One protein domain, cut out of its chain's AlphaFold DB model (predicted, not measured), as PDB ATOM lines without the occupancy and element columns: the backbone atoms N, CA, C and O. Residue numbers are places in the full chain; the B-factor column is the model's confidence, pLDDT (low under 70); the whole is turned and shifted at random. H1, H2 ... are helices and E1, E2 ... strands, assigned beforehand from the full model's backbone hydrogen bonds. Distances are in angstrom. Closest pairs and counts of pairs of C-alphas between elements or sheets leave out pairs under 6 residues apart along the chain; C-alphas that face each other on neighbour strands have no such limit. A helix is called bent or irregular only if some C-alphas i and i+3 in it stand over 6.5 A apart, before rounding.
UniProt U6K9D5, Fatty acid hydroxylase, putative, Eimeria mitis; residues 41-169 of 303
ATOM      1  N   GLN A  41       4.790   2.480 -17.005       49.44
ATOM      2  CA  GLN A  41       6.111   2.625 -16.372       49.44
ATOM      3  C   GLN A  41       6.171   2.065 -14.943       49.44
ATOM      4  O   GLN A  41       7.167   1.453 -14.553       49.44
ATOM      5  N   GLY A  42       5.084   2.207 -14.175       50.81
ATOM      6  CA  GLY A  42       4.971   1.618 -12.839       50.81
ATOM      7  C   GLY A  42       5.000   0.087 -12.843       50.81
ATOM      8  O   GLY A  42       5.283  -0.519 -11.813       50.81
ATOM      9  N   THR A  43       4.755  -0.546 -13.993       52.22
ATOM     10  CA  THR A  43       4.728  -2.007 -14.112       52.22
ATOM     11  C   THR A  43       6.126  -2.585 -14.331       52.22
ATOM     12  O   THR A  43       6.433  -3.612 -13.740       52.22
ATOM     13  N   ILE A  44       7.009  -1.919 -15.086       54.44
ATOM     14  CA  ILE A  44       8.329  -2.477 -15.447       54.44
ATOM     15  C   ILE A  44       9.293  -2.512 -14.250       54.44
ATOM     16  O   ILE A  44      10.002  -3.495 -14.068       54.44
ATOM     17  N   GLN A  45       9.310  -1.485 -13.390       52.78
ATOM     18  CA  GLN A  45      10.163  -1.518 -12.188       52.78
ATOM     19  C   GLN A  45       9.564  -2.336 -11.038       52.78
ATOM     20  O   GLN A  45      10.307  -2.849 -10.204       52.78
ATOM     21  N   LYS A  46       8.235  -2.484 -10.980       49.38
ATOM     22  CA  LYS A  46       7.549  -3.194  -9.889       49.38
ATOM     23  C   LYS A  46       7.535  -4.718 -10.072       49.38
ATOM     24  O   LYS A  46       7.229  -5.430  -9.120       49.38
ATOM     25  N   THR A  47       7.876  -5.227 -11.256       50.31
ATOM     26  CA  THR A  47       7.855  -6.667 -11.572       50.31
ATOM     27  C   THR A  47       9.229  -7.307 -11.725       50.31
ATOM     28  O   THR A  47       9.284  -8.479 -12.085       50.31
ATOM     29  N   ILE A  48      10.331  -6.615 -11.413       53.47
ATOM     30  CA  ILE A  48      11.644  -7.268 -11.304       53.47
ATOM     31  C   ILE A  48      11.815  -7.695  -9.840       53.47
ATOM     32  O   ILE A  48      12.224  -6.872  -9.015       53.47
ATOM     33  N   PRO A  49      11.462  -8.936  -9.449       51.59
ATOM     34  CA  PRO A  49      11.730  -9.392  -8.097       51.59
ATOM     35  C   PRO A  49      13.245  -9.360  -7.878       51.59
ATOM     36  O   PRO A  49      14.007  -9.894  -8.681       51.59
ATOM     37  N   ALA A  50      13.679  -8.764  -6.769       51.09
ATOM     38  CA  ALA A  50      15.092  -8.621  -6.402       51.09
ATOM     39  C   ALA A  50      15.850  -9.961  -6.244       51.09
ATOM     40  O   ALA A  50      17.053  -9.954  -6.010       51.09
ATOM     41  N   SER A  51      15.168 -11.108  -6.377       50.75
ATOM     42  CA  SER A  51      15.754 -12.454  -6.351       50.75
ATOM     43  C   SER A  51      15.645 -13.210  -7.684       50.75
ATOM     44  O   SER A  51      15.797 -14.434  -7.693       50.75
ATOM     45  N   ALA A  52      15.319 -12.536  -8.794       49.75
ATOM     46  CA  ALA A  52      15.245 -13.189 -10.096       49.75
ATOM     47  C   ALA A  52      16.603 -13.792 -10.477       49.75
ATOM     48  O   ALA A  52      17.659 -13.189 -10.291       49.75
ATOM     49  N   ALA A  53      16.534 -15.003 -11.020       61.75
ATOM     50  CA  ALA A  53      17.632 -15.716 -11.646       61.75
ATOM     51  C   ALA A  53      18.383 -14.832 -12.665       61.75
ATOM     52  O   ALA A  53      17.855 -13.816 -13.113       61.75
ATOM     53  N   SER A  54      19.606 -15.222 -13.048       76.62
ATOM     54  CA  SER A  54      20.464 -14.462 -13.967       76.62
ATOM     55  C   SER A  54      19.654 -13.852 -15.129       76.62
ATOM     56  O   SER A  54      19.058 -14.619 -15.895       76.62
ATOM     57  N   PRO A  55      19.635 -12.513 -15.298       81.06
ATOM     58  CA  PRO A  55      18.716 -11.811 -16.213       81.06
ATOM     59  C   PRO A  55      18.879 -12.225 -17.683       81.06
ATOM     60  O   PRO A  55      17.988 -12.039 -18.505       81.06
ATOM     61  N   ILE A  56      20.017 -12.843 -17.991       83.50
ATOM     62  CA  ILE A  56      20.449 -13.282 -19.316       83.50
ATOM     63  C   ILE A  56      20.010 -14.734 -19.615       83.50
ATOM     64  O   ILE A  56      20.294 -15.281 -20.673       83.50
ATOM     65  N   CYS A  57      19.321 -15.416 -18.700       83.62
ATOM     66  CA  CYS A  57      18.962 -16.813 -18.915       83.62
ATOM     67  C   CYS A  57      17.917 -16.988 -20.034       83.62
ATOM     68  O   CYS A  57      16.837 -16.406 -19.952       83.62
ATOM     69  N   PRO A  58      18.138 -17.876 -21.022       81.56
ATOM     70  CA  PRO A  58      17.166 -18.121 -22.089       81.56
ATOM     71  C   PRO A  58      15.872 -18.804 -21.620       81.56
ATOM     72  O   PRO A  58      14.930 -18.887 -22.401       81.56
ATOM     73  N   GLN A  59      15.817 -19.315 -20.388       81.75
ATOM     74  CA  GLN A  59      14.628 -19.976 -19.834       81.75
ATOM     75  C   GLN A  59      13.961 -19.171 -18.715       81.75
ATOM     76  O   GLN A  59      12.740 -19.170 -18.608       81.75
ATOM     77  N   HIS A  60      14.759 -18.470 -17.906       85.19
ATOM     78  CA  HIS A  60      14.295 -17.765 -16.704       85.19
ATOM     79  C   HIS A  60      14.564 -16.256 -16.743       85.19
ATOM     80  O   HIS A  60      14.366 -15.574 -15.742       85.19
ATOM     81  N   GLY A  61      15.074 -15.744 -17.865       86.81
ATOM     82  CA  GLY A  61      15.378 -14.332 -18.035       86.81
ATOM     83  C   GLY A  61      14.115 -13.484 -18.143       86.81
ATOM     84  O   GLY A  61      13.029 -13.969 -18.470       86.81
ATOM     85  N   VAL A  62      14.278 -12.191 -17.880       94.19
ATOM     86  CA  VAL A  62      13.221 -11.199 -18.069       94.19
ATOM     87  C   VAL A  62      13.172 -10.838 -19.553       94.19
ATOM     88  O   VAL A  62      14.188 -10.445 -20.129       94.19
ATOM     89  N   TYR A  63      12.000 -10.971 -20.170       94.69
ATOM     90  CA  TYR A  63      11.772 -10.524 -21.544       94.69
ATOM     91  C   TYR A  63      11.068  -9.180 -21.541       94.69
ATOM     92  O   TYR A  63      10.059  -9.007 -20.859       94.69
ATOM     93  N   ILE A  64      11.611  -8.237 -22.301       95.56
ATOM     94  CA  ILE A  64      11.093  -6.873 -22.384       95.56
ATOM     95  C   ILE A  64      10.780  -6.583 -23.849       95.56
ATOM     96  O   ILE A  64      11.607  -6.843 -24.726       95.56
ATOM     97  N   LYS A  65       9.587  -6.051 -24.121       96.31
ATOM     98  CA  LYS A  65       9.181  -5.658 -25.474       96.31
ATOM     99  C   LYS A  65       9.954  -4.431 -25.915       96.31
ATOM    100  O   LYS A  65      10.107  -3.478 -25.149       96.31
ATOM    101  N   LEU A  66      10.367  -4.395 -27.178       94.75
ATOM    102  CA  LEU A  66      11.096  -3.247 -27.717       94.75
ATOM    103  C   LEU A  66      10.268  -1.950 -27.652       94.75
ATOM    104  O   LEU A  66      10.820  -0.868 -27.451       94.75
ATOM    105  N   ALA A  67       8.943  -2.054 -27.795       92.81
ATOM    106  CA  ALA A  67       8.030  -0.920 -27.658       92.81
ATOM    107  C   ALA A  67       8.092  -0.288 -26.258       92.81
ATOM    108  O   ALA A  67       8.137   0.936 -26.152       92.81
ATOM    109  N   ASP A  68       8.174  -1.105 -25.208       92.56
ATOM    110  CA  ASP A  68       8.223  -0.641 -23.821       92.56
ATOM    111  C   ASP A  68       9.556   0.062 -23.524       92.56
ATOM    112  O   ASP A  68       9.583   1.108 -22.875       92.56
ATOM    113  N   VAL A  69      10.665  -0.448 -24.079       92.62
ATOM    114  CA  VAL A  69      11.980   0.211 -23.984       92.62
ATOM    115  C   VAL A  69      11.951   1.581 -24.666       92.62
ATOM    116  O   VAL A  69      12.386   2.572 -24.080       92.62
ATOM    117  N   ARG A  70      11.370   1.677 -25.867       90.56
ATOM    118  CA  ARG A  70      11.226   2.954 -26.589       90.56
ATOM    119  C   ARG A  70      10.293   3.938 -25.888       90.56
ATOM    120  O   ARG A  70      10.537   5.135 -25.944       90.56
ATOM    121  N   GLN A  71       9.243   3.456 -25.229       87.62
ATOM    122  CA  GLN A  71       8.336   4.294 -24.433       87.62
ATOM    123  C   GLN A  71       8.956   4.744 -23.107       87.62
ATOM    124  O   GLN A  71       8.543   5.756 -22.544       87.62
ATOM    125  N   SER A  72       9.926   3.988 -22.591       84.50
ATOM    126  CA  SER A  72      10.683   4.368 -21.398       84.50
ATOM    127  C   SER A  72      11.725   5.453 -21.676       84.50
ATOM    128  O   SER A  72      12.077   6.210 -20.770       84.50
ATOM    129  N   ALA A  73      12.156   5.566 -22.938       78.44
ATOM    130  CA  ALA A  73      12.905   6.709 -23.429       78.44
ATOM    131  C   ALA A  73      12.102   7.976 -23.146       78.44
ATOM    132  O   ALA A  73      10.914   8.048 -23.467       78.44
ATOM    133  N   SER A  74      12.749   8.980 -22.555       64.94
ATOM    134  CA  SER A  74      12.109  10.276 -22.351       64.94
ATOM    135  C   SER A  74      11.458  10.745 -23.664       64.94
ATOM    136  O   SER A  74      12.115  10.686 -24.713       64.94
ATOM    137  N   PRO A  75      10.208  11.249 -23.639       60.25
ATOM    138  CA  PRO A  75       9.537  11.774 -24.829       60.25
ATOM    139  C   PRO A  75      10.349  12.876 -25.529       60.25
ATOM    140  O   PRO A  75      10.148  13.120 -26.716       60.25
ATOM    141  N   ALA A  76      11.320  13.485 -24.837       56.41
ATOM    142  CA  ALA A  76      12.284  14.417 -25.411       56.41
ATOM    143  C   ALA A  76      13.143  13.804 -26.540       56.41
ATOM    144  O   ALA A  76      13.359  14.461 -27.557       56.41
ATOM    145  N   ALA A  77      13.587  12.547 -26.416       59.97
ATOM    146  CA  ALA A  77      14.400  11.888 -27.448       59.97
ATOM    147  C   ALA A  77      13.557  11.505 -28.679       59.97
ATOM    148  O   ALA A  77      13.977  11.705 -29.819       59.97
ATOM    149  N   ALA A  78      12.325  11.032 -28.458       60.47
ATOM    150  CA  ALA A  78      11.382  10.741 -29.538       60.47
ATOM    151  C   ALA A  78      10.948  12.016 -30.290       60.47
ATOM    152  O   ALA A  78      10.843  12.005 -31.517       60.47
ATOM    153  N   ALA A  79      10.752  13.131 -29.576       59.12
ATOM    154  CA  ALA A  79      10.432  14.424 -30.177       59.12
ATOM    155  C   ALA A  79      11.604  15.002 -30.992       59.12
ATOM    156  O   ALA A  79      11.372  15.580 -32.053       59.12
ATOM    157  N   ALA A  80      12.851  14.795 -30.550       58.06
ATOM    158  CA  ALA A  80      14.043  15.189 -31.303       58.06
ATOM    159  C   ALA A  80      14.172  14.420 -32.633       58.06
ATOM    160  O   ALA A  80      14.486  15.019 -33.660       58.06
ATOM    161  N   ALA A  81      13.850  13.121 -32.645       60.66
ATOM    162  CA  ALA A  81      13.844  12.317 -33.871       60.66
ATOM    163  C   ALA A  81      12.709  12.698 -34.846       60.66
ATOM    164  O   ALA A  81      12.860  12.547 -36.056       60.66
ATOM    165  N   ALA A  82      11.581  13.209 -34.340       65.75
ATOM    166  CA  ALA A  82      10.424  13.593 -35.151       65.75
ATOM    167  C   ALA A  82      10.555  14.973 -35.836       65.75
ATOM    168  O   ALA A  82       9.665  15.359 -36.594       65.75
ATOM    169  N   GLY A  83      11.631  15.728 -35.576       63.03
ATOM    170  CA  GLY A  83      12.030  16.916 -36.347       63.03
ATOM    171  C   GLY A  83      11.058  18.107 -36.352       63.03
ATOM    172  O   GLY A  83      11.298  19.082 -37.060       63.03
ATOM    173  N   THR A  84       9.967  18.075 -35.585       65.69
ATOM    174  CA  THR A  84       8.973  19.156 -35.558       65.69
ATOM    175  C   THR A  84       9.111  19.976 -34.279       65.69
ATOM    176  O   THR A  84       8.885  19.490 -33.173       65.69
ATOM    177  N   ALA A  85       9.447  21.260 -34.429       65.62
ATOM    178  CA  ALA A  85       9.619  22.199 -33.314       65.62
ATOM    179  C   ALA A  85       8.384  22.280 -32.387       65.62
ATOM    180  O   ALA A  85       8.518  22.501 -31.186       65.62
ATOM    181  N   ALA A  86       7.183  22.031 -32.924       64.94
ATOM    182  CA  ALA A  86       5.940  21.979 -32.152       64.94
ATOM    183  C   ALA A  86       5.827  20.734 -31.244       64.94
ATOM    184  O   ALA A  86       5.271  20.823 -30.151       64.94
ATOM    185  N   ALA A  87       6.386  19.587 -31.651       60.00
ATOM    186  CA  ALA A  87       6.394  18.369 -30.837       60.00
ATOM    187  C   ALA A  87       7.397  18.460 -29.673       60.00
ATOM    188  O   ALA A  87       7.128  17.945 -28.588       60.00
ATOM    189  N   ALA A  88       8.511  19.176 -29.865       58.16
ATOM    190  CA  ALA A  88       9.505  19.421 -28.819       58.16
ATOM    191  C   ALA A  88       8.935  20.240 -27.642       58.16
ATOM    192  O   ALA A  88       9.197  19.918 -26.484       58.16
ATOM    193  N   ALA A  89       8.101  21.249 -27.921       64.12
ATOM    194  CA  ALA A  89       7.467  22.069 -26.884       64.12
ATOM    195  C   ALA A  89       6.391  21.304 -26.089       64.12
ATOM    196  O   ALA A  89       6.301  21.452 -24.872       64.12
ATOM    197  N   ALA A  90       5.607  20.442 -26.750       61.34
ATOM    198  CA  ALA A  90       4.610  19.603 -26.080       61.34
ATOM    199  C   ALA A  90       5.253  18.496 -25.219       61.34
ATOM    200  O   ALA A  90       4.752  18.190 -24.138       61.34
ATOM    201  N   ALA A  91       6.388  17.935 -25.656       58.78
ATOM    202  CA  ALA A  91       7.151  16.948 -24.889       58.78
ATOM    203  C   ALA A  91       7.801  17.541 -23.623       58.78
ATOM    204  O   ALA A  91       7.922  16.841 -22.623       58.78
ATOM    205  N   ALA A  92       8.169  18.828 -23.638       58.12
ATOM    206  CA  ALA A  92       8.743  19.523 -22.482       58.12
ATOM    207  C   ALA A  92       7.733  19.784 -21.342       58.12
ATOM    208  O   ALA A  92       8.139  19.970 -20.198       58.12
ATOM    209  N   ALA A  93       6.425  19.788 -21.636       60.69
ATOM    210  CA  ALA A  93       5.367  20.031 -20.649       60.69
ATOM    211  C   ALA A  93       4.876  18.753 -19.937       60.69
ATOM    212  O   ALA A  93       4.221  18.836 -18.895       60.69
ATOM    213  N   ALA A  94       5.194  17.567 -20.467       56.66
ATOM    214  CA  ALA A  94       4.909  16.301 -19.801       56.66
ATOM    215  C   ALA A  94       5.921  16.096 -18.660       56.66
ATOM    216  O   ALA A  94       7.078  15.748 -18.885       56.66
ATOM    217  N   ALA A  95       5.464  16.374 -17.437       46.00
ATOM    218  CA  ALA A  95       6.210  16.278 -16.184       46.00
ATOM    219  C   ALA A  95       7.058  14.989 -16.061       46.00
ATOM    220  O   ALA A  95       6.668  13.943 -16.589       46.00
ATOM    221  N   PRO A  96       8.191  15.036 -15.327       53.16
ATOM    222  CA  PRO A  96       9.214  13.995 -15.311       53.16
ATOM    223  C   PRO A  96       8.749  12.769 -14.517       53.16
ATOM    224  O   PRO A  96       9.173  12.530 -13.388       53.16
ATOM    225  N   ALA A  97       7.879  11.955 -15.111       52.47
ATOM    226  CA  ALA A  97       7.783  10.557 -14.732       52.47
ATOM    227  C   ALA A  97       9.184   9.973 -14.936       52.47
ATOM    228  O   ALA A  97       9.730  10.101 -16.029       52.47
ATOM    229  N   ALA A  98       9.799   9.474 -13.858       60.22
ATOM    230  CA  ALA A  98      11.202   9.076 -13.790       60.22
ATOM    231  C   ALA A  98      11.586   8.171 -14.973       60.22
ATOM    232  O   ALA A  98      11.428   6.951 -14.902       60.22
ATOM    233  N   ALA A  99      12.050   8.789 -16.063       68.94
ATOM    234  CA  ALA A  99      12.276   8.123 -17.331       68.94
ATOM    235  C   ALA A  99      13.325   7.047 -17.095       68.94
ATOM    236  O   ALA A  99      14.436   7.333 -16.635       68.94
ATOM    237  N   ALA A 100      12.941   5.791 -17.306       77.12
ATOM    238  CA  ALA A 100      13.871   4.705 -17.108       77.12
ATOM    239  C   ALA A 100      14.977   4.855 -18.154       77.12
ATOM    240  O   ALA A 100      14.719   4.915 -19.354       77.12
ATOM    241  N   THR A 101      16.216   4.949 -17.685       92.56
ATOM    242  CA  THR A 101      17.412   5.107 -18.512       92.56
ATOM    243  C   THR A 101      17.784   3.756 -19.130       92.56
ATOM    244  O   THR A 101      18.797   3.149 -18.784       92.56
ATOM    245  N   LEU A 102      16.888   3.222 -19.963       95.25
ATOM    246  CA  LEU A 102      17.057   1.939 -20.633       95.25
ATOM    247  C   LEU A 102      17.662   2.144 -22.013       95.25
ATOM    248  O   LEU A 102      17.322   3.088 -22.721       95.25
ATOM    249  N   VAL A 103      18.543   1.233 -22.399       96.19
ATOM    250  CA  VAL A 103      19.216   1.233 -23.697       96.19
ATOM    251  C   VAL A 103      19.289  -0.200 -24.209       96.19
ATOM    252  O   VAL A 103      19.378  -1.141 -23.420       96.19
ATOM    253  N   THR A 104      19.239  -0.384 -25.526       97.19
ATOM    254  CA  THR A 104      19.395  -1.702 -26.151       97.19
ATOM    255  C   THR A 104      20.802  -1.895 -26.711       97.19
ATOM    256  O   THR A 104      21.368  -0.979 -27.300       97.19
ATOM    257  N   TYR A 105      21.370  -3.085 -26.519       97.25
ATOM    258  CA  TYR A 105      22.648  -3.501 -27.102       97.25
ATOM    259  C   TYR A 105      22.502  -4.938 -27.607       97.25
ATOM    260  O   TYR A 105      22.254  -5.853 -26.824       97.25
ATOM    261  N   GLU A 106      22.629  -5.129 -28.918       96.00
ATOM    262  CA  GLU A 106      22.379  -6.385 -29.626       96.00
ATOM    263  C   GLU A 106      20.974  -6.950 -29.331       96.00
ATOM    264  O   GLU A 106      19.976  -6.475 -29.878       96.00
ATOM    265  N   GLU A 107      20.872  -7.962 -28.474       96.50
ATOM    266  CA  GLU A 107      19.627  -8.596 -28.026       96.50
ATOM    267  C   GLU A 107      19.280  -8.296 -26.560       96.50
ATOM    268  O   GLU A 107      18.262  -8.774 -26.058       96.50
ATOM    269  N   PHE A 108      20.095  -7.494 -25.878       97.00
ATOM    270  CA  PHE A 108      19.968  -7.210 -24.455       97.00
ATOM    271  C   PHE A 108      19.359  -5.835 -24.193       97.00
ATOM    272  O   PHE A 108      19.557  -4.881 -24.950       97.00
ATOM    273  N   VAL A 109      18.649  -5.736 -23.073       96.94
ATOM    274  CA  VAL A 109      18.158  -4.479 -22.508       96.94
ATOM    275  C   VAL A 109      18.988  -4.155 -21.275       96.94
ATOM    276  O   VAL A 109      19.060  -4.944 -20.331       96.94
ATOM    277  N   LEU A 110      19.618  -2.987 -21.293       96.56
ATOM    278  CA  LEU A 110      20.549  -2.519 -20.278       96.56
ATOM    279  C   LEU A 110      19.916  -1.384 -19.475       96.56
ATOM    280  O   LEU A 110      19.254  -0.516 -20.044       96.56
ATOM    281  N   ASN A 111      20.153  -1.361 -18.163       95.31
ATOM    282  CA  ASN A 111      19.785  -0.235 -17.306       95.31
ATOM    283  C   ASN A 111      21.036   0.538 -16.902       95.31
ATOM    284  O   ASN A 111      21.856   0.059 -16.122       95.31
ATOM    285  N   ILE A 112      21.150   1.756 -17.421       95.19
ATOM    286  CA  ILE A 112      22.321   2.614 -17.229       95.19
ATOM    287  C   ILE A 112      22.067   3.755 -16.236       95.19
ATOM    288  O   ILE A 112      22.904   4.636 -16.100       95.19
ATOM    289  N   LYS A 113      20.948   3.741 -15.497       92.44
ATOM    290  CA  LYS A 113      20.569   4.836 -14.583       92.44
ATOM    291  C   LYS A 113      21.644   5.173 -13.538       92.44
ATOM    292  O   LYS A 113      21.803   6.332 -13.181       92.44
ATOM    293  N   ASN A 114      22.350   4.159 -13.040       92.25
ATOM    294  CA  ASN A 114      23.380   4.305 -12.005       92.25
ATOM    295  C   ASN A 114      24.789   3.997 -12.535       92.25
ATOM    296  O   ASN A 114      25.702   3.732 -11.754       92.25
ATOM    297  N   PHE A 115      24.954   3.945 -13.855       95.19
ATOM    298  CA  PHE A 115      26.240   3.665 -14.470       95.19
ATOM    299  C   PHE A 115      26.966   4.982 -14.753       95.19
ATOM    300  O   PHE A 115      26.423   5.838 -15.439       95.19
ATOM    301  N   SER A 116      28.186   5.129 -14.232       95.00
ATOM    302  CA  SER A 116      29.034   6.296 -14.495       95.00
ATOM    303  C   SER A 116      29.980   5.984 -15.649       95.00
ATOM    304  O   SER A 116      30.852   5.115 -15.534       95.00
ATOM    305  N   HIS A 117      29.782   6.659 -16.780       94.50
ATOM    306  CA  HIS A 117      30.567   6.413 -17.980       94.50
ATOM    307  C   HIS A 117      31.892   7.203 -17.951       94.50
ATOM    308  O   HIS A 117      31.870   8.418 -17.751       94.50
ATOM    309  N   PRO A 118      33.063   6.577 -18.207       94.06
ATOM    310  CA  PRO A 118      34.355   7.272 -18.159       94.06
ATOM    311  C   PRO A 118      34.512   8.374 -19.220       94.06
ATOM    312  O   PRO A 118      35.327   9.273 -19.043       94.06
ATOM    313  N   GLY A 119      33.739   8.323 -20.310       92.81
ATOM    314  CA  GLY A 119      33.693   9.372 -21.336       92.81
ATOM    315  C   GLY A 119      32.647  10.466 -21.081       92.81
ATOM    316  O   GLY A 119      32.410  11.273 -21.972       92.81
ATOM    317  N   GLY A 120      32.001  10.469 -19.911       95.25
ATOM    318  CA  GLY A 120      30.895  11.366 -19.572       95.25
ATOM    319  C   GLY A 120      29.521  10.796 -19.939       95.25
ATOM    320  O   GLY A 120      29.381  10.028 -20.897       95.25
ATOM    321  N   ASP A 121      28.509  11.179 -19.160       92.44
ATOM    322  CA  ASP A 121      27.142  10.648 -19.273       92.44
ATOM    323  C   ASP A 121      26.353  11.279 -20.435       92.44
ATOM    324  O   ASP A 121      25.399  10.681 -20.938       92.44
ATOM    325  N   ASP A 122      26.781  12.447 -20.923       93.06
ATOM    326  CA  ASP A 122      26.141  13.171 -22.032       93.06
ATOM    327  C   ASP A 122      26.130  12.362 -23.336       93.06
ATOM    328  O   ASP A 122      25.194  12.452 -24.133       93.06
ATOM    329  N   LEU A 123      27.147  11.518 -23.541       93.25
ATOM    330  CA  LEU A 123      27.221  10.629 -24.700       93.25
ATOM    331  C   LEU A 123      26.136   9.551 -24.662       93.25
ATOM    332  O   LEU A 123      25.630   9.162 -25.709       93.25
ATOM    333  N   LEU A 124      25.752   9.079 -23.472       93.25
ATOM    334  CA  LEU A 124      24.733   8.041 -23.323       93.25
ATOM    335  C   LEU A 124      23.315   8.596 -23.478       93.25
ATOM    336  O   LEU A 124      22.441   7.880 -23.963       93.25
ATOM    337  N   GLN A 125      23.093   9.866 -23.118       92.00
ATOM    338  CA  GLN A 125      21.778  10.515 -23.189       92.00
ATOM    339  C   GLN A 125      21.164  10.483 -24.591       92.00
ATOM    340  O   GLN A 125      19.951  10.320 -24.732       92.00
ATOM    341  N   GLN A 126      21.995  10.567 -25.631       91.62
ATOM    342  CA  GLN A 126      21.557  10.530 -27.031       91.62
ATOM    343  C   GLN A 126      20.969   9.174 -27.438       91.62
ATOM    344  O   GLN A 126      20.212   9.091 -28.403       91.62
ATOM    345  N   PHE A 127      21.298   8.118 -26.695       93.81
ATOM    346  CA  PHE A 127      20.896   6.753 -27.005       93.81
ATOM    347  C   PHE A 127      19.852   6.185 -26.044       93.81
ATOM    348  O   PHE A 127      19.547   4.993 -26.109       93.81
ATOM    349  N   TYR A 128      19.277   6.999 -25.155       93.19
ATOM    350  CA  TYR A 128      18.208   6.540 -24.269       93.19
ATOM    351  C   TYR A 128      17.016   6.020 -25.084       93.19
ATOM    352  O   TYR A 128      16.508   6.689 -25.980       93.19
ATOM    353  N   GLY A 129      16.607   4.782 -24.794       93.19
ATOM    354  CA  GLY A 129      15.597   4.017 -25.529       93.19
ATOM    355  C   GLY A 129      15.981   3.592 -26.946       93.19
ATOM    356  O   GLY A 129      15.148   3.026 -27.659       93.19
ATOM    357  N   GLY A 130      17.214   3.878 -27.362       94.44
ATOM    358  CA  GLY A 130      17.778   3.523 -28.654       94.44
ATOM    359  C   GLY A 130      18.659   2.276 -28.601       94.44
ATOM    360  O   GLY A 130      18.809   1.617 -27.568       94.44
ATOM    361  N   ASP A 131      19.234   1.950 -29.756       96.38
ATOM    362  CA  ASP A 131      20.231   0.890 -29.920       96.38
ATOM    363  C   ASP A 131      21.634   1.510 -29.953       96.38
ATOM    364  O   ASP A 131      21.919   2.347 -30.809       96.38
ATOM    365  N   ILE A 132      22.502   1.110 -29.018       96.81
ATOM    366  CA  ILE A 132      23.898   1.579 -28.938       96.81
ATOM    367  C   ILE A 132      24.887   0.669 -29.658       96.81
ATOM    368  O   ILE A 132      26.079   0.960 -29.640       96.81
ATOM    369  N   THR A 133      24.448  -0.427 -30.281       97.12
ATOM    370  CA  THR A 133      25.357  -1.445 -30.835       97.12
ATOM    371  C   THR A 133      26.374  -0.850 -31.812       97.12
ATOM    372  O   THR A 133      27.566  -1.129 -31.694       97.12
ATOM    373  N   ALA A 134      25.925   0.011 -32.734       96.94
ATOM    374  CA  ALA A 134      26.797   0.666 -33.711       96.94
ATOM    375  C   ALA A 134      27.775   1.643 -33.039       96.94
ATOM    376  O   ALA A 134      28.983   1.492 -33.173       96.94
ATOM    377  N   ALA A 135      27.262   2.569 -32.221       96.38
ATOM    378  CA  ALA A 135      28.088   3.558 -31.525       96.38
ATOM    379  C   ALA A 135      29.127   2.913 -30.591       96.38
ATOM    380  O   ALA A 135      30.266   3.368 -30.493       96.38
ATOM    381  N   PHE A 136      28.754   1.820 -29.924       96.50
ATOM    382  CA  PHE A 136      29.647   1.072 -29.049       96.50
ATOM    383  C   PHE A 136      30.763   0.361 -29.831       96.50
ATOM    384  O   PHE A 136      31.905   0.333 -29.361       96.50
ATOM    385  N   ALA A 137      30.441  -0.200 -31.006       96.31
ATOM    386  CA  ALA A 137      31.403  -0.843 -31.899       96.31
ATOM    387  C   ALA A 137      32.365   0.173 -32.536       96.31
ATOM    388  O   ALA A 137      33.573  -0.064 -32.532       96.31
ATOM    389  N   ASP A 138      31.847   1.314 -32.996       97.25
ATOM    390  CA  ASP A 138      32.625   2.389 -33.623       97.25
ATOM    391  C   ASP A 138      33.630   3.017 -32.650       97.25
ATOM    392  O   ASP A 138      34.760   3.331 -33.023       97.25
ATOM    393  N   ALA A 139      33.258   3.137 -31.374       96.19
ATOM    394  CA  ALA A 139      34.152   3.617 -30.323       96.19
ATOM    395  C   ALA A 139      35.283   2.629 -29.968       96.19
ATOM    396  O   ALA A 139      36.220   3.001 -29.262       96.19
ATOM    397  N   GLY A 140      35.224   1.373 -30.429       96.88
ATOM    398  CA  GLY A 140      36.308   0.403 -30.241       96.88
ATOM    399  C   GLY A 140      36.526  -0.031 -28.785       96.88
ATOM    400  O   GLY A 140      37.662  -0.263 -28.370       96.88
ATOM    401  N   HIS A 141      35.454  -0.144 -27.996       96.62
ATOM    402  CA  HIS A 141      35.544  -0.533 -26.587       96.62
ATOM    403  C   HIS A 141      36.212  -1.905 -26.381       96.62
ATOM    404  O   HIS A 141      35.974  -2.871 -27.114       96.62
ATOM    405  N   SER A 142      37.013  -2.005 -25.318       96.81
ATOM    406  CA  SER A 142      37.726  -3.227 -24.940       96.81
ATOM    407  C   SER A 142      36.787  -4.359 -24.502       96.81
ATOM    408  O   SER A 142      35.629  -4.157 -24.129       96.81
ATOM    409  N   SER A 143      37.311  -5.587 -24.467       95.88
ATOM    410  CA  SER A 143      36.569  -6.756 -23.976       95.88
ATOM    411  C   SER A 143      36.128  -6.615 -22.513       95.88
ATOM    412  O   SER A 143      35.058  -7.096 -22.152       95.88
ATOM    413  N   SER A 144      36.911  -5.932 -21.669       95.06
ATOM    414  CA  SER A 144      36.531  -5.674 -20.273       95.06
ATOM    415  C   SER A 144      35.342  -4.718 -20.169       95.06
ATOM    416  O   SER A 144      34.443  -4.958 -19.367       95.06
ATOM    417  N   ALA A 145      35.283  -3.692 -21.024       96.06
ATOM    418  CA  ALA A 145      34.138  -2.788 -21.098       96.06
ATOM    419  C   ALA A 145      32.862  -3.524 -21.535       96.06
ATOM    420  O   ALA A 145      31.800  -3.287 -20.967       96.06
ATOM    421  N   LYS A 146      32.968  -4.483 -22.469       96.12
ATOM    422  CA  LYS A 146      31.841  -5.351 -22.859       96.12
ATOM    423  C   LYS A 146      31.312  -6.184 -21.692       96.12
ATOM    424  O   LYS A 146      30.104  -6.274 -21.513       96.12
ATOM    425  N   LEU A 147      32.191  -6.772 -20.879       94.31
ATOM    426  CA  LEU A 147      31.770  -7.540 -19.700       94.31
ATOM    427  C   LEU A 147      31.054  -6.661 -18.673       94.31
ATOM    428  O   LEU A 147      30.040  -7.073 -18.109       94.31
ATOM    429  N   LEU A 148      31.550  -5.439 -18.463       95.50
ATOM    430  CA  LEU A 148      30.898  -4.477 -17.583       95.50
ATOM    431  C   LEU A 148      29.527  -4.068 -18.140       95.50
ATOM    432  O   LEU A 148      28.549  -4.079 -17.400       95.50
ATOM    433  N   LEU A 149      29.423  -3.808 -19.444       95.44
ATOM    434  CA  LEU A 149      28.154  -3.513 -20.112       95.44
ATOM    435  C   LEU A 149      27.135  -4.647 -19.913       95.44
ATOM    436  O   LEU A 149      25.992  -4.397 -19.542       95.44
ATOM    437  N   LEU A 150      27.563  -5.901 -20.083       94.31
ATOM    438  CA  LEU A 150      26.717  -7.079 -19.867       94.31
ATOM    439  C   LEU A 150      26.284  -7.248 -18.402       94.31
ATOM    440  O   LEU A 150      25.216  -7.800 -18.152       94.31
ATOM    441  N   SER A 151      27.060  -6.751 -17.433       94.25
ATOM    442  CA  SER A 151      26.659  -6.760 -16.016       94.25
ATOM    443  C   SER A 151      25.480  -5.825 -15.713       94.25
ATOM    444  O   SER A 151      24.761  -6.047 -14.743       94.25
ATOM    445  N   LEU A 152      25.240  -4.826 -16.570       95.56
ATOM    446  CA  LEU A 152      24.100  -3.902 -16.493       95.56
ATOM    447  C   LEU A 152      22.844  -4.450 -17.193       95.56
ATOM    448  O   LEU A 152      21.834  -3.748 -17.305       95.56
ATOM    449  N   CYS A 153      22.907  -5.681 -17.706       95.56
ATOM    450  CA  CYS A 153      21.801  -6.320 -18.398       95.56
ATOM    451  C   CYS A 153      20.655  -6.626 -17.434       95.56
ATOM    452  O   CYS A 153      20.826  -7.311 -16.427       95.56
ATOM    453  N   VAL A 154      19.468  -6.130 -17.775       94.69
ATOM    454  CA  VAL A 154      18.224  -6.384 -17.043       94.69
ATOM    455  C   VAL A 154      17.435  -7.522 -17.677       94.69
ATOM    456  O   VAL A 154      16.731  -8.245 -16.976       94.69
ATOM    457  N   GLY A 155      17.557  -7.705 -18.992       94.88
ATOM    458  CA  GLY A 155      16.802  -8.724 -19.706       94.88
ATOM    459  C   GLY A 155      17.135  -8.820 -21.188       94.88
ATOM    460  O   GLY A 155      18.052  -8.175 -21.696       94.88
ATOM    461  N   ILE A 156      16.354  -9.641 -21.884       96.25
ATOM    462  CA  ILE A 156      16.477  -9.910 -23.318       96.25
ATOM    463  C   ILE A 156      15.279  -9.287 -24.039       96.25
ATOM    464  O   ILE A 156      14.149  -9.330 -23.550       96.25
ATOM    465  N   ILE A 157      15.516  -8.726 -25.220       96.81
ATOM    466  CA  ILE A 157      14.464  -8.193 -26.087       96.81
ATOM    467  C   ILE A 157      13.568  -9.351 -26.548       96.81
ATOM    468  O   ILE A 157      14.055 -10.309 -27.157       96.81
ATOM    469  N   GLU A 158      12.265  -9.274 -26.269       96.12
ATOM    470  CA  GLU A 158      11.313 -10.363 -26.534       96.12
ATOM    471  C   GLU A 158      11.328 -10.785 -28.014       96.12
ATOM    472  O   GLU A 158      11.388 -11.975 -28.329       96.12
ATOM    473  N   GLU A 159      11.397  -9.817 -28.930       96.31
ATOM    474  CA  GLU A 159      11.423 -10.041 -30.378       96.31
ATOM    475  C   GLU A 159      12.705 -10.752 -30.854       96.31
ATOM    476  O   GLU A 159      12.693 -11.458 -31.862       96.31
ATOM    477  N   LYS A 160      13.816 -10.605 -30.119       95.81
ATOM    478  CA  LYS A 160      15.118 -11.227 -30.431       95.81
ATOM    479  C   LYS A 160      15.387 -12.502 -29.625       95.81
ATOM    480  O   LYS A 160      16.412 -13.152 -29.831       95.81
ATOM    481  N   LYS A 161      14.449 -12.929 -28.773       94.81
ATOM    482  CA  LYS A 161      14.571 -14.132 -27.931       94.81
ATOM    483  C   LYS A 161      14.992 -15.376 -28.714       94.81
ATOM    484  O   LYS A 161      15.908 -16.081 -28.303       94.81
ATOM    485  N   GLN A 162      14.340 -15.657 -29.844       94.56
ATOM    486  CA  GLN A 162      14.625 -16.866 -30.629       94.56
ATOM    487  C   GLN A 162      16.037 -16.851 -31.224       94.56
ATOM    488  O   GLN A 162      16.712 -17.878 -31.245       94.56
ATOM    489  N   GLN A 163      16.513 -15.678 -31.654       94.69
ATOM    490  CA  GLN A 163      17.877 -15.519 -32.160       94.69
ATOM    491  C   GLN A 163      18.895 -15.775 -31.050       94.69
ATOM    492  O   GLN A 163      19.869 -16.493 -31.265       94.69
ATOM    493  N   TYR A 164      18.636 -15.252 -29.850       93.50
ATOM    494  CA  TYR A 164      19.483 -15.491 -28.689       93.50
ATOM    495  C   TYR A 164      19.555 -16.983 -28.322       93.50
ATOM    496  O   TYR A 164      20.653 -17.519 -28.172       93.50
ATOM    497  N   ILE A 165      18.410 -17.678 -28.266       91.94
ATOM    498  CA  ILE A 165      18.346 -19.127 -27.994       91.94
ATOM    499  C   ILE A 165      19.091 -19.923 -29.073       91.94
ATOM    500  O   ILE A 165      19.785 -20.884 -28.757       91.94
ATOM    501  N   HIS A 166      18.991 -19.524 -30.343       93.44
ATOM    502  CA  HIS A 166      19.716 -20.185 -31.425       93.44
ATOM    503  C   HIS A 166      21.238 -19.989 -31.317       93.44
ATOM    504  O   HIS A 166      21.995 -20.921 -31.577       93.44
ATOM    505  N   LYS A 167      21.701 -18.796 -30.919       92.06
ATOM    506  CA  LYS A 167      23.132 -18.487 -30.748       92.06
ATOM    507  C   LYS A 167      23.745 -19.178 -29.527       92.06
ATOM    508  O   LYS A 167      24.847 -19.707 -29.613       92.06
ATOM    509  N   THR A 168      23.056 -19.130 -28.387       89.62
ATOM    510  CA  THR A 168      23.588 -19.594 -27.091       89.62
ATOM    511  C   THR A 168      23.194 -21.027 -26.742       89.62
ATOM    512  O   THR A 168      23.810 -21.649 -25.880       89.62
ATOM    513  N   GLY A 169      22.208 -21.580 -27.446       90.12
ATOM    514  CA  GLY A 169      21.581 -22.847 -27.108       90.12
ATOM    515  C   GLY A 169      20.509 -22.687 -26.029       90.12
ATOM    516  O   GLY A 169      20.449 -21.707 -25.291       90.12
TER     517      GLY A 169
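What this domain is: This is residues 41 to 169 of the 303 residues of the protein "Fatty acid hydroxylase, putative" of Eimeria mitis (UniProt U6K9D5). A small antiparallel sheet of three strands lies in the middle, with H2 over one strand and H6, H7 and H8 grazing it. The helical hairpin H3 and H4 makes one end of the longest span and H8 lies toward the other, while H1 and the long stretch 47 to 65 run along one side. The 129 printed residues hold eight named helices and three named strands, in the order H1 H2 H3 H4 E1 E2 H5 H6 H7 E3 H8; the sheet order is E1 E2 E3 and the class is mostly helix. The whole is compact, with a radius of gyration of the C-alphas of 15.4 A and spans of 48 by 35 by 25 A.

How they stand to each other: H1, residues 41 to 46, is close but not clearly touching H2, residues 66 to 72; their closest C-alphas, Gln 41 and Ser 72, are 7.0 A apart. H3, residues 75 to 81, and H4, residues 85 to 93, form a helical hairpin and touch at Ala 79 and Ala 88, C-alphas 5.3 A apart, with a shallow tilt of 13 degrees, opposite ways. E1, residues 102 to 105, and E2, residues 108 to 111, are an antiparallel hairpin, with N 103 and O 110 at 3.0 A. E3, residues 153 to 157, is antiparallel to E2, with N 109 and O 155 at 2.9 A. H2 is on the sheet at a height of 7.9 A, only just over E1 with 3 of its C-alphas, and runs along the strands at 14 degrees to E1 on the local plane. Residues 63 to 64 pair with 156 to 157 of E3, parallel. H5, residues 122 to 125, is not on the sheet and touches no helix. H6, residues 133 to 138, H7, residues 143 to 151, and H8, residues 158 to 168, each only graze the sheet. Every O i to N i+4 pair is within hydrogen-bond range in H2, H3, H6 and H7, against 0 of 2 in H1, which has 2 of 3 O i to N i+3 pairs, 3 of 5 in H4 and 5 of 7 in H8; H5 is too short for such a pair.

Where its parts are: H1 begins at C-alpha 41, (6.111, 2.625, -16.372). E1 begins at C-alpha 102, (17.057, 1.939, -20.633). H4 is 13.5 A long, H7 12.7 A, E3 10.8 A and H8 15.4 A. H8 is irregular, with C-alphas 159 and 162 7.5 A apart, and ends at C-alpha 168, (23.588, -19.594, -27.091).

The domain as a whole: The farthest C-alphas, Ala 86 and Gly 169, are 47.7 A apart. The printed part has no cut, and H1 to H2 is the long link. Residues 41 to 53 and 74 to 99 have pLDDT under 70.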